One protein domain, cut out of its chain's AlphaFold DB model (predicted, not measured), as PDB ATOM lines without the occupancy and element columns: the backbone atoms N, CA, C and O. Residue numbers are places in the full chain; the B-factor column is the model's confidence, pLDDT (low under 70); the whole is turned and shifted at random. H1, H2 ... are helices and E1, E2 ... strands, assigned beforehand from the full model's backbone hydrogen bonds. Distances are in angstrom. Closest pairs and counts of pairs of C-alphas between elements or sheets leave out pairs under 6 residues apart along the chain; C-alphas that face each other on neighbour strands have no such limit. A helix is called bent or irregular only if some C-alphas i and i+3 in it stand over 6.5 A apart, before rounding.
ATOM      1  N   HIS A 175     160.901 179.935 152.803       94.31
ATOM      2  CA  HIS A 175     161.239 180.966 153.790       94.31
ATOM      3  C   HIS A 175     162.666 180.834 154.346       94.31
ATOM      4  O   HIS A 175     163.108 181.690 155.109       94.31
ATOM      5  N   LEU A 176     163.407 179.780 153.982       95.56
ATOM      6  CA  LEU A 176     164.810 179.652 154.371       95.56
ATOM      7  C   LEU A 176     165.675 180.677 153.611       95.56
ATOM      8  O   LEU A 176     165.469 180.865 152.400       95.56
ATOM      9  N   PRO A 177     166.692 181.277 154.268       96.56
ATOM     10  CA  PRO A 177     167.727 182.052 153.594       96.56
ATOM     11  C   PRO A 177     168.319 181.286 152.407       96.56
ATOM     12  O   PRO A 177     168.431 180.052 152.419       96.56
ATOM     13  N   ARG A 178     168.662 182.019 151.346       96.31
ATOM     14  CA  ARG A 178     169.048 181.456 150.045       96.31
ATOM     15  C   ARG A 178     170.274 180.552 150.168       96.31
ATOM     16  O   ARG A 178     170.349 179.513 149.524       96.31
ATOM     17  N   GLU A 179     171.185 180.919 151.051       97.44
ATOM     18  CA  GLU A 179     172.426 180.233 151.393       97.44
ATOM     19  C   GLU A 179     172.108 178.824 151.905       97.44
ATOM     20  O   GLU A 179     172.693 177.839 151.453       97.44
ATOM     21  N   LEU A 180     171.098 178.709 152.774       97.19
ATOM     22  CA  LEU A 180     170.662 177.436 153.346       97.19
ATOM     23  C   LEU A 180     169.934 176.579 152.314       97.19
ATOM     24  O   LEU A 180     170.166 175.374 152.256       97.19
ATOM     25  N   ARG A 181     169.110 177.183 151.449       97.38
ATOM     26  CA  ARG A 181     168.484 176.458 150.331       97.38
ATOM     27  C   ARG A 181     169.525 175.912 149.357       97.38
ATOM     28  O   ARG A 181     169.452 174.744 148.984       97.38
ATOM     29  N   LEU A 182     170.526 176.714 148.995       97.12
ATOM     30  CA  LEU A 182     171.636 176.298 148.135       97.12
ATOM     31  C   LEU A 182     172.500 175.206 148.790       97.12
ATOM     32  O   LEU A 182     172.906 174.276 148.093       97.12
ATOM     33  N   LEU A 183     172.736 175.263 150.106       97.62
ATOM     34  CA  LEU A 183     173.401 174.189 150.855       97.62
ATOM     35  C   LEU A 183     172.560 172.906 150.895       97.62
ATOM     36  O   LEU A 183     173.086 171.835 150.601       97.62
ATOM     37  N   ILE A 184     171.256 172.990 151.170       97.31
ATOM     38  CA  ILE A 184     170.359 171.823 151.138       97.31
ATOM     39  C   ILE A 184     170.346 171.205 149.735       97.31
ATOM     40  O   ILE A 184     170.481 169.991 149.612       97.31
ATOM     41  N   TRP A 185     170.293 172.006 148.666       97.44
ATOM     42  CA  TRP A 185     170.431 171.487 147.302       97.44
ATOM     43  C   TRP A 185     171.826 170.905 147.017       97.44
ATOM     44  O   TRP A 185     171.918 169.912 146.302       97.44
ATOM     45  N   LYS A 186     172.906 171.446 147.599       96.44
ATOM     46  CA  LYS A 186     174.260 170.865 147.503       96.44
ATOM     47  C   LYS A 186     174.329 169.464 148.123       96.44
ATOM     48  O   LYS A 186     174.956 168.587 147.536       96.44
ATOM     49  N   TYR A 187     173.668 169.250 149.262       96.06
ATOM     50  CA  TYR A 187     173.605 167.949 149.942       96.06
ATOM     51  C   TYR A 187     172.502 167.013 149.415       96.06
ATOM     52  O   TYR A 187     172.589 165.810 149.618       96.06
ATOM     53  N   ALA A 188     171.511 167.525 148.679       96.38
ATOM     54  CA  ALA A 188     170.484 166.732 147.994       96.38
ATOM     55  C   ALA A 188     170.929 166.176 146.620       96.38
ATOM     56  O   ALA A 188     170.092 165.681 145.856       96.38
ATOM     57  N   ARG A 189     172.226 166.264 146.285       95.56
ATOM     58  CA  ARG A 189     172.822 165.625 145.101       95.56
ATOM     59  C   ARG A 189     172.638 164.101 145.207       95.56
ATOM     60  O   ARG A 189     173.103 163.535 146.191       95.56
ATOM     61  N   PRO A 190     171.983 163.435 144.235       94.69
ATOM     62  CA  PRO A 190     171.798 161.985 144.271       94.69
ATOM     63  C   PRO A 190     173.117 161.208 144.263       94.69
ATOM     64  O   PRO A 190     174.107 161.665 143.687       94.69
ATOM     65  N   ASP A 191     173.086 160.007 144.836       94.31
ATOM     66  CA  ASP A 191     174.221 159.084 144.863       94.31
ATOM     67  C   ASP A 191     174.694 158.642 143.459       94.31
ATOM     68  O   ASP A 191     173.905 158.628 142.500       94.31
ATOM     69  N   PRO A 192     175.971 158.220 143.329       95.25
ATOM     70  CA  PRO A 192     176.507 157.543 142.149       95.25
ATOM     71  C   PRO A 192     175.608 156.411 141.635       95.25
ATOM     72  O   PRO A 192     175.255 155.474 142.354       95.25
ATOM     73  N   ARG A 193     175.268 156.470 140.345       95.25
ATOM     74  CA  ARG A 193     174.292 155.577 139.699       95.25
ATOM     75  C   ARG A 193     174.825 154.996 138.394       95.25
ATOM     76  O   ARG A 193     175.600 155.634 137.682       95.25
ATOM     77  N   VAL A 194     174.359 153.796 138.052       95.50
ATOM     78  CA  VAL A 194     174.759 153.082 136.833       95.50
ATOM     79  C   VAL A 194     173.925 153.562 135.643       95.50
ATOM     80  O   VAL A 194     172.760 153.198 135.470       95.50
ATOM     81  N   VAL A 195     174.529 154.375 134.781       95.12
ATOM     82  CA  VAL A 195     173.898 154.905 133.568       95.12
ATOM     83  C   VAL A 195     174.175 153.954 132.406       95.12
ATOM     84  O   VAL A 195     175.194 154.051 131.723       95.12
ATOM     85  N   ARG A 196     173.247 153.023 132.157       92.19
ATOM     86  CA  ARG A 196     173.263 152.183 130.947       92.19
ATOM     87  C   ARG A 196     172.630 152.897 129.762       92.19
ATOM     88  O   ARG A 196     171.538 153.451 129.886       92.19
ATOM     89  N   LEU A 197     173.284 152.824 128.607       90.88
ATOM     90  CA  LEU A 197     172.769 153.345 127.346       90.88
ATOM     91  C   LEU A 197     171.980 152.289 126.564       90.88
ATOM     92  O   LEU A 197     172.276 151.097 126.587       90.88
ATOM     93  N   ALA A 198     170.954 152.751 125.859       86.69
ATOM     94  CA  ALA A 198     170.137 151.959 124.958       86.69
ATOM     95  C   ALA A 198     169.679 152.818 123.769       86.69
ATOM     96  O   ALA A 198     169.615 154.044 123.839       86.69
ATOM     97  N   TRP A 199     169.325 152.181 122.653       83.50
ATOM     98  CA  TRP A 199     168.869 152.889 121.456       83.50
ATOM     99  C   TRP A 199     167.362 153.128 121.448       83.50
ATOM    100  O   TRP A 199     166.564 152.188 121.523       83.50
ATOM    101  N   SER A 200     166.951 154.381 121.253       80.94
ATOM    102  CA  SER A 200     165.536 154.749 121.252       80.94
ATOM    103  C   SER A 200     164.771 154.077 120.106       80.94
ATOM    104  O   SER A 200     164.872 154.484 118.943       80.94
ATOM    105  N   LYS A 201     163.917 153.099 120.443       76.38
ATOM    106  CA  LYS A 201     163.021 152.394 119.501       76.38
ATOM    107  C   LYS A 201     162.128 153.348 118.688       76.38
ATOM    108  O   LYS A 201     161.695 152.994 117.593       76.38
ATOM    109  N   ARG A 202     161.863 154.564 119.194       67.31
ATOM    110  CA  ARG A 202     161.076 155.602 118.499       67.31
ATOM    111  C   ARG A 202     161.803 156.156 117.262       67.31
ATOM    112  O   ARG A 202     161.144 156.413 116.257       67.31
ATOM    113  N   SER A 203     163.139 156.265 117.293       60.81
ATOM    114  CA  SER A 203     163.945 156.809 116.181       60.81
ATOM    115  C   SER A 203     163.737 156.046 114.864       60.81
ATOM    116  O   SER A 203     163.574 156.656 113.808       60.81
ATOM    117  N   LEU A 204     163.608 154.716 114.929       63.69
ATOM    118  CA  LEU A 204     163.434 153.829 113.772       63.69
ATOM    119  C   LEU A 204     162.221 154.164 112.886       63.69
ATOM    120  O   LEU A 204     162.228 153.820 111.704       63.69
ATOM    121  N   LYS A 205     161.174 154.816 113.418       65.44
ATOM    122  CA  LYS A 205     160.017 155.235 112.609       65.44
ATOM    123  C   LYS A 205     160.332 156.463 111.749       65.44
ATOM    124  O   LYS A 205     159.976 156.461 110.573       65.44
ATOM    125  N   ALA A 206     161.021 157.460 112.304       61.19
ATOM    126  CA  ALA A 206     161.443 158.659 111.573       61.19
ATOM    127  C   ALA A 206     162.535 158.335 110.538       61.19
ATOM    128  O   ALA A 206     162.483 158.786 109.395       61.19
ATOM    129  N   LEU A 207     163.480 157.466 110.910       61.62
ATOM    130  CA  LEU A 207     164.657 157.143 110.099       61.62
ATOM    131  C   LEU A 207     164.382 156.251 108.879       61.62
ATOM    132  O   LEU A 207     165.303 155.983 108.114       61.62
ATOM    133  N   LYS A 208     163.127 155.857 108.619       62.22
ATOM    134  CA  LYS A 208     162.736 155.143 107.386       62.22
ATOM    135  C   LYS A 208     163.057 155.904 106.088       62.22
ATOM    136  O   LYS A 208     163.049 155.289 105.028       62.22
ATOM    137  N   ARG A 209     163.306 157.218 106.161       64.12
ATOM    138  CA  ARG A 209     163.704 158.071 105.024       64.12
ATOM    139  C   ARG A 209     165.222 158.295 104.913       64.12
ATOM    140  O   ARG A 209     165.661 158.927 103.962       64.12
ATOM    141  N   CYS A 210     166.025 157.797 105.854       61.25
ATOM    142  CA  CYS A 210     167.476 157.985 105.863       61.25
ATOM    143  C   CYS A 210     168.189 156.734 105.334       61.25
ATOM    144  O   CYS A 210     167.953 155.637 105.834       61.25
ATOM    145  N   SER A 211     169.135 156.897 104.404       71.44
ATOM    146  CA  SER A 211     169.910 155.785 103.814       71.44
ATOM    147  C   SER A 211     170.765 155.001 104.822       71.44
ATOM    148  O   SER A 211     171.195 153.890 104.528       71.44
ATOM    149  N   TYR A 212     171.003 155.568 106.011       68.62
ATOM    150  CA  TYR A 212     171.803 154.980 107.087       68.62
ATOM    151  C   TYR A 212     171.103 155.150 108.457       68.62
ATOM    152  O   TYR A 212     171.521 155.987 109.261       68.62
ATOM    153  N   PRO A 213     170.032 154.385 108.757       65.06
ATOM    154  CA  PRO A 213     169.157 154.563 109.931       65.06
ATOM    155  C   PRO A 213     169.759 154.046 111.260       65.06
ATOM    156  O   PRO A 213     169.046 153.571 112.151       65.06
ATOM    157  N   GLU A 214     171.084 154.095 111.381       66.75
ATOM    158  CA  GLU A 214     171.866 153.606 112.523       66.75
ATOM    159  C   GLU A 214     172.587 154.771 113.210       66.75
ATOM    160  O   GLU A 214     172.282 155.054 114.363       66.75
ATOM    161  N   TYR A 215     173.350 155.574 112.459       67.62
ATOM    162  CA  TYR A 215     174.055 156.794 112.912       67.62
ATOM    163  C   TYR A 215     173.164 157.950 113.427       67.62
ATOM    164  O   TYR A 215     173.653 159.039 113.725       67.62
ATOM    165  N   TRP A 216     171.849 157.745 113.495       70.56
ATOM    166  CA  TRP A 216     170.861 158.724 113.958       70.56
ATOM    167  C   TRP A 216     169.982 158.179 115.096       70.56
ATOM    168  O   TRP A 216     169.002 158.814 115.493       70.56
ATOM    169  N   ARG A 217     170.282 156.981 115.615       77.50
ATOM    170  CA  ARG A 217     169.567 156.424 116.767       77.50
ATOM    171  C   ARG A 217     169.976 157.204 118.008       77.50
ATOM    172  O   ARG A 217     171.094 157.073 118.484       77.50
ATOM    173  N   ALA A 218     169.056 158.011 118.526       81.25
ATOM    174  CA  ALA A 218     169.258 158.681 119.801       81.25
ATOM    175  C   ALA A 218     169.470 157.645 120.912       81.25
ATOM    176  O   ALA A 218     168.616 156.772 121.122       81.25
ATOM    177  N   ASN A 219     170.584 157.782 121.628       85.31
ATOM    178  CA  ASN A 219     170.777 157.125 122.908       85.31
ATOM    179  C   ASN A 219     169.722 157.630 123.900       85.31
ATOM    180  O   ASN A 219     169.367 158.812 123.919       85.31
ATOM    181  N   TYR A 220     169.223 156.723 124.727       90.19
ATOM    182  CA  TYR A 220     168.505 157.026 125.958       90.19
ATOM    183  C   TYR A 220     169.103 156.173 127.077       90.19
ATOM    184  O   TYR A 220     169.750 155.160 126.806       90.19
ATOM    185  N   SER A 221     168.887 156.575 128.325       92.31
ATOM    186  CA  SER A 221     169.102 155.700 129.474       92.31
ATOM    187  C   SER A 221     167.760 155.359 130.108       92.31
ATOM    188  O   SER A 221     166.797 156.116 129.979       92.31
ATOM    189  N   GLU A 222     167.701 154.211 130.774       90.75
ATOM    190  CA  GLU A 222     166.595 153.839 131.664       90.75
ATOM    191  C   GLU A 222     166.893 154.206 133.127       90.75
ATOM    192  O   GLU A 222     166.016 154.063 133.972       90.75
ATOM    193  N   ALA A 223     168.095 154.727 133.423       92.25
ATOM    194  CA  ALA A 223     168.386 155.348 134.710       92.25
ATOM    195  C   ALA A 223     167.449 156.558 134.937       92.25
ATOM    196  O   ALA A 223     167.215 157.331 133.999       92.25
ATOM    197  N   PRO A 224     166.915 156.752 136.159       92.88
ATOM    198  CA  PRO A 224     165.995 157.847 136.455       92.88
ATOM    199  C   PRO A 224     166.677 159.204 136.259       92.88
ATOM    200  O   PRO A 224     167.867 159.355 136.536       92.88
ATOM    201  N   ILE A 225     165.935 160.215 135.799       95.12
ATOM    202  CA  ILE A 225     166.465 161.584 135.703       95.12
ATOM    203  C   ILE A 225     166.667 162.123 137.136       95.12
ATOM    204  O   ILE A 225     165.768 161.931 137.957       95.12
ATOM    205  N   PRO A 226     167.801 162.780 137.467       95.94
ATOM    206  CA  PRO A 226     168.057 163.302 138.810       95.94
ATOM    207  C   PRO A 226     166.901 164.164 139.328       95.94
ATOM    208  O   PRO A 226     166.535 165.154 138.692       95.94
ATOM    209  N   ALA A 227     166.344 163.811 140.491       95.50
ATOM    210  CA  ALA A 227     165.145 164.452 141.040       95.50
ATOM    211  C   ALA A 227     165.289 165.980 141.186       95.50
ATOM    212  O   ALA A 227     164.351 166.722 140.899       95.50
ATOM    213  N   MET A 228     166.491 166.463 141.521       96.50
ATOM    214  CA  MET A 228     166.813 167.895 141.590       96.50
ATOM    215  C   MET A 228     166.498 168.676 140.301       96.50
ATOM    216  O   MET A 228     166.042 169.814 140.363       96.50
ATOM    217  N   LEU A 229     166.693 168.074 139.119       97.31
ATOM    218  CA  LEU A 229     166.414 168.733 137.833       97.31
ATOM    219  C   LEU A 229     164.910 168.968 137.596       97.31
ATOM    220  O   LEU A 229     164.546 169.704 136.674       97.31
ATOM    221  N   HIS A 230     164.057 168.352 138.419       96.62
ATOM    222  CA  HIS A 230     162.601 168.424 138.360       96.62
ATOM    223  C   HIS A 230     161.951 169.047 139.607       96.62
ATOM    224  O   HIS A 230     160.778 169.398 139.536       96.62
ATOM    225  N   ALA A 231     162.679 169.208 140.720       95.69
ATOM    226  CA  ALA A 231     162.120 169.676 141.990       95.69
ATOM    227  C   ALA A 231     161.681 171.153 141.956       95.69
ATOM    228  O   ALA A 231     160.536 171.467 142.270       95.69
ATOM    229  N   CYS A 232     162.576 172.065 141.564       95.88
ATOM    230  CA  CYS A 232     162.267 173.482 141.341       95.88
ATOM    231  C   CYS A 232     163.349 174.153 140.471       95.88
ATOM    232  O   CYS A 232     164.365 173.540 140.137       95.88
ATOM    233  N   SER A 233     163.149 175.425 140.111       97.19
ATOM    234  CA  SER A 233     164.108 176.219 139.326       97.19
ATOM    235  C   SER A 233     165.479 176.344 140.005       97.19
ATOM    236  O   SER A 233     166.498 176.141 139.351       97.19
ATOM    237  N   GLU A 234     165.513 176.612 141.311       97.25
ATOM    238  CA  GLU A 234     166.745 176.726 142.103       97.25
ATOM    239  C   GLU A 234     167.496 175.388 142.199       97.25
ATOM    240  O   GLU A 234     168.679 175.317 141.868       97.25
ATOM    241  N   SER A 235     166.796 174.303 142.553       97.81
ATOM    242  CA  SER A 235     167.360 172.945 142.595       97.81
ATOM    243  C   SER A 235     167.969 172.551 141.245       97.81
ATOM    244  O   SER A 235     169.077 172.016 141.177       97.81
ATOM    245  N   ARG A 236     167.300 172.920 140.143       97.94
ATOM    246  CA  ARG A 236     167.794 172.705 138.783       97.94
ATOM    247  C   ARG A 236     169.031 173.549 138.456       97.94
ATOM    248  O   ARG A 236     169.951 173.018 137.843       97.94
ATOM    249  N   GLN A 237     169.091 174.819 138.867       98.12
ATOM    250  CA  GLN A 237     170.291 175.660 138.705       98.12
ATOM    251  C   GLN A 237     171.500 175.089 139.462       98.12
ATOM    252  O   GLN A 237     172.619 175.149 138.956       98.12
ATOM    253  N   VAL A 238     171.283 174.514 140.649       97.94
ATOM    254  CA  VAL A 238     172.336 173.832 141.416       97.94
ATOM    255  C   VAL A 238     172.758 172.535 140.719       97.94
ATOM    256  O   VAL A 238     173.942 172.349 140.444       97.94
ATOM    257  N   ALA A 239     171.809 171.677 140.339       98.06
ATOM    258  CA  ALA A 239     172.089 170.388 139.702       98.06
ATOM    259  C   ALA A 239     172.805 170.498 138.342       98.06
ATOM    260  O   ALA A 239     173.662 169.669 138.028       98.06
ATOM    261  N   LEU A 240     172.507 171.536 137.549       97.88
ATOM    262  CA  LEU A 240     173.170 171.804 136.263       97.88
ATOM    263  C   LEU A 240     174.656 172.200 136.395       97.88
ATOM    264  O   LEU A 240     175.355 172.264 135.384       97.88
ATOM    265  N   ARG A 241     175.166 172.425 137.616       97.69
ATOM    266  CA  ARG A 241     176.610 172.603 137.864       97.69
ATOM    267  C   ARG A 241     177.392 171.299 137.658       97.69
ATOM    268  O   ARG A 241     178.541 171.358 137.224       97.69
ATOM    269  N   TRP A 242     176.769 170.142 137.910       97.31
ATOM    270  CA  TRP A 242     177.389 168.818 137.741       97.31
ATOM    271  C   TRP A 242     176.821 168.058 136.534       97.31
ATOM    272  O   TRP A 242     177.574 167.624 135.660       97.31
ATOM    273  N   TYR A 243     175.491 167.945 136.439       98.06
ATOM    274  CA  TYR A 243     174.825 167.201 135.370       98.06
ATOM    275  C   TYR A 243     174.785 167.996 134.062       98.06
ATOM    276  O   TYR A 243     174.200 169.079 133.998       98.06
ATOM    277  N   ARG A 244     175.308 167.414 132.978       97.62
ATOM    278  CA  ARG A 244     175.202 167.973 131.616       97.62
ATOM    279  C   ARG A 244     174.438 167.023 130.699       97.62
ATOM    280  O   ARG A 244     174.536 165.809 130.855       97.62
ATOM    281  N   LEU A 245     173.698 167.560 129.726       96.88
ATOM    282  CA  LEU A 245     173.146 166.750 128.636       96.88
ATOM    283  C   LEU A 245     174.294 166.239 127.765       96.88
ATOM    284  O   LEU A 245     175.007 167.035 127.156       96.88
ATOM    285  N   ALA A 246     174.468 164.922 127.725       95.88
ATOM    286  CA  ALA A 246     175.613 164.277 127.098       95.88
ATOM    287  C   ALA A 246     175.277 162.873 126.552       95.88
ATOM    288  O   ALA A 246     174.105 162.517 126.363       95.88
ATOM    289  N   LEU A 247     176.329 162.089 126.291       93.06
ATOM    290  CA  LEU A 247     176.314 160.707 125.797       93.06
ATOM    291  C   LEU A 247     175.677 160.598 124.402       93.06
ATOM    292  O   LEU A 247     174.942 159.657 124.076       93.06
ATOM    293  N   GLN A 248     175.975 161.607 123.579       90.50
ATOM    294  CA  GLN A 248     175.477 161.763 122.216       90.50
ATOM    295  C   GLN A 248     175.895 160.582 121.321       90.50
ATOM    296  O   GLN A 248     177.022 160.102 121.420       90.50
ATOM    297  N   HIS A 249     175.025 160.158 120.394       85.75
ATOM    298  CA  HIS A 249     175.362 159.172 119.360       85.75
ATOM    299  C   HIS A 249     175.153 159.728 117.949       85.75
ATOM    300  O   HIS A 249     174.053 160.161 117.589       85.75
ATOM    301  N   GLY A 250     176.210 159.665 117.135       84.38
ATOM    302  CA  GLY A 250     176.192 160.071 115.732       84.38
ATOM    303  C   GLY A 250     175.717 161.514 115.549       84.38
ATOM    304  O   GLY A 250     176.417 162.446 115.930       84.38
ATOM    305  N   ARG A 251     174.535 161.693 114.946       82.94
ATOM    306  CA  ARG A 251     173.903 163.009 114.723       82.94
ATOM    307  C   ARG A 251     172.611 163.240 115.520       82.94
ATOM    308  O   ARG A 251     171.920 164.224 115.280       82.94
ATOM    309  N   ALA A 252     172.254 162.342 116.436       85.19
ATOM    310  CA  ALA A 252     171.159 162.607 117.366       85.19
ATOM    311  C   ALA A 252     171.593 163.630 118.431       85.19
ATOM    312  O   ALA A 252     172.775 163.737 118.740       85.19
ATOM    313  N   GLU A 253     170.652 164.367 119.014       88.88
ATOM    314  CA  GLU A 253     170.919 165.249 120.160       88.88
ATOM    315  C   GLU A 253     171.253 164.431 121.425       88.88
ATOM    316  O   GLU A 253     170.716 163.325 121.587       88.88
ATOM    317  N   PRO A 254     172.078 164.956 122.351       92.44
ATOM    318  CA  PRO A 254     172.260 164.359 123.671       92.44
ATOM    319  C   PRO A 254     170.955 164.414 124.479       92.44
ATOM    320  O   PRO A 254     170.231 165.410 124.459       92.44
ATOM    321  N   ARG A 255     170.635 163.324 125.185       92.56
ATOM    322  CA  ARG A 255     169.353 163.149 125.904       92.56
ATOM    323  C   ARG A 255     169.493 162.567 127.308       92.56
ATOM    324  O   ARG A 255     168.486 162.348 127.974       92.56
ATOM    325  N   VAL A 256     170.722 162.320 127.757       95.44
ATOM    326  CA  VAL A 256     171.016 161.800 129.094       95.44
ATOM    327  C   VAL A 256     171.688 162.909 129.891       95.44
ATOM    328  O   VAL A 256     172.720 163.421 129.469       95.44
ATOM    329  N   TYR A 257     171.099 163.294 131.023       97.62
ATOM    330  CA  TYR A 257     171.799 164.108 132.017       97.62
ATOM    331  C   TYR A 257     172.810 163.212 132.727       97.62
ATOM    332  O   TYR A 257     172.401 162.259 133.395       97.62
ATOM    333  N   PHE A 258     174.095 163.509 132.544       97.75
ATOM    334  CA  PHE A 258     175.221 162.729 133.048       97.75
ATOM    335  C   PHE A 258     176.190 163.620 133.838       97.75
ATOM    336  O   PHE A 258     176.533 164.723 133.398       97.75
ATOM    337  N   ASP A 259     176.610 163.139 135.001       97.81
ATOM    338  CA  ASP A 259     177.608 163.738 135.880       97.81
ATOM    339  C   ASP A 259     178.935 162.996 135.724       97.81
ATOM    340  O   ASP A 259     179.149 161.919 136.271       97.81
ATOM    341  N   PHE A 260     179.856 163.605 134.988       97.75
ATOM    342  CA  PHE A 260     181.151 163.016 134.647       97.75
ATOM    343  C   PHE A 260     182.098 162.793 135.839       97.75
ATOM    344  O   PHE A 260     183.173 162.223 135.650       97.75
ATOM    345  N   SER A 261     181.727 163.241 137.042       96.94
ATOM    346  CA  SER A 261     182.496 163.034 138.273       96.94
ATOM    347  C   SER A 261     181.954 161.924 139.181       96.94
ATOM    348  O   SER A 261     182.641 161.558 140.131       96.94
TER     349      SER A 261
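This is residues 175 to 261 of the 495 residues of an uncharacterized protein of Hyaloscypha hepaticicola (UniProt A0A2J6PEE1). This is a long, narrow domain: two small two-stranded sheets, E1 with E2 and E3 with E4, sit next to each other along its middle part, a cluster of three helices, H1, H3 and H4, makes one end, and the short irregular helix H2 with the loop after it makes the other. The link of the hairpin E3 and E4, residues 247 to 255, reaches from the second sheet toward the H2 end. The printed part has 87 residues, with four named helices and four named strands in the order H1, E1, H2, E2, H3, H4, E3, E4; both sheets are antiparallel, with the orders E1 - E2 and E3 - E4. The class is mixed, helices and strands, with 43 residues, under half of those printed, in named elements. The whole is loose, with a radius of gyration of the C-alphas of 16.6 A, and its outline is a rod of 56 by 22 by 16 A.

E1, residues 194 to 199, is the longest strand, 16.5 A from C-alpha 194 at (174.759, 153.082, 136.833) to C-alpha 199. Its neighbour E2, residues 219 to 221, measures 6.9 A. In the other sheet, E3 is residues 244 to 246, 5.9 A, and E4 is residues 256 to 258, 5.8 A, ending with C-alpha 258 at (175.221, 162.729, 133.048). H1, residues 178 to 187, is the longest helix, 14.3 A, and begins with C-alpha 178 at (169.048, 181.456, 150.045). H3, residues 228 to 231, is 5.0 A long, and H4, residues 233 to 239, is 9.9 A long. H2, residues 203 to 209, is 11.2 A long and only just irregular: C-alphas 206 and 209 are 7.0 A apart.

E1 and E2 are antiparallel neighbours, with 141 degrees between their directions. N 198 and O 220 are 2.9 A apart and N 220 and O 198 are 2.8 A apart, both within hydrogen-bond range. The closest C-alphas of E2 and E4, those of Tyr 220 and Val 256, are 6.2 A apart; those of E1 and E4, Val 195 and Phe 258, are 8.0 A apart. E3 and E4 form a hairpin, antiparallel with 125 degrees between their directions. N 246 and O 256, 2.9 A apart, and N 244 and O 258, 3.0 A apart, are within hydrogen-bond range. H4 touches H3, with the C-alphas of Leu 229 and Arg 236 closest at 4.3 A. H4 also touches H1, at a steep tilt of 45 degrees and the same way; their closest C-alphas are those of Trp 185 and Ser 235, 5.8 A apart. H1 and H3 are close but not clearly touching, with the C-alphas of Trp 185 and Met 228 closest at 7.7 A. H2 touches no helix, and it is apart from E3 and E4. In H1 and H4 every O i to N i+4 pair is within hydrogen-bond range; in H2 it is 1 of 3, beside 1 of 4 O i to N i+3 pairs, and H3 is too short for an O i to N i+4 pair.

The two C-alphas farthest apart are those of His 175 and Ser 211, at 56.6 A, and the first and last printed C-alphas, of His 175 and Ser 261, are 31.8 A apart. The printed part has no cut, and no link between named elements is long. The links E1 to H2, H3 to H4 and H4 to E3 are tight; the others are short. The mean pLDDT of the printed part is 88.8. Confidence is low, under 70, at residues 202 to 210 and 212 to 215, and the mean pLDDT of H2 is 63.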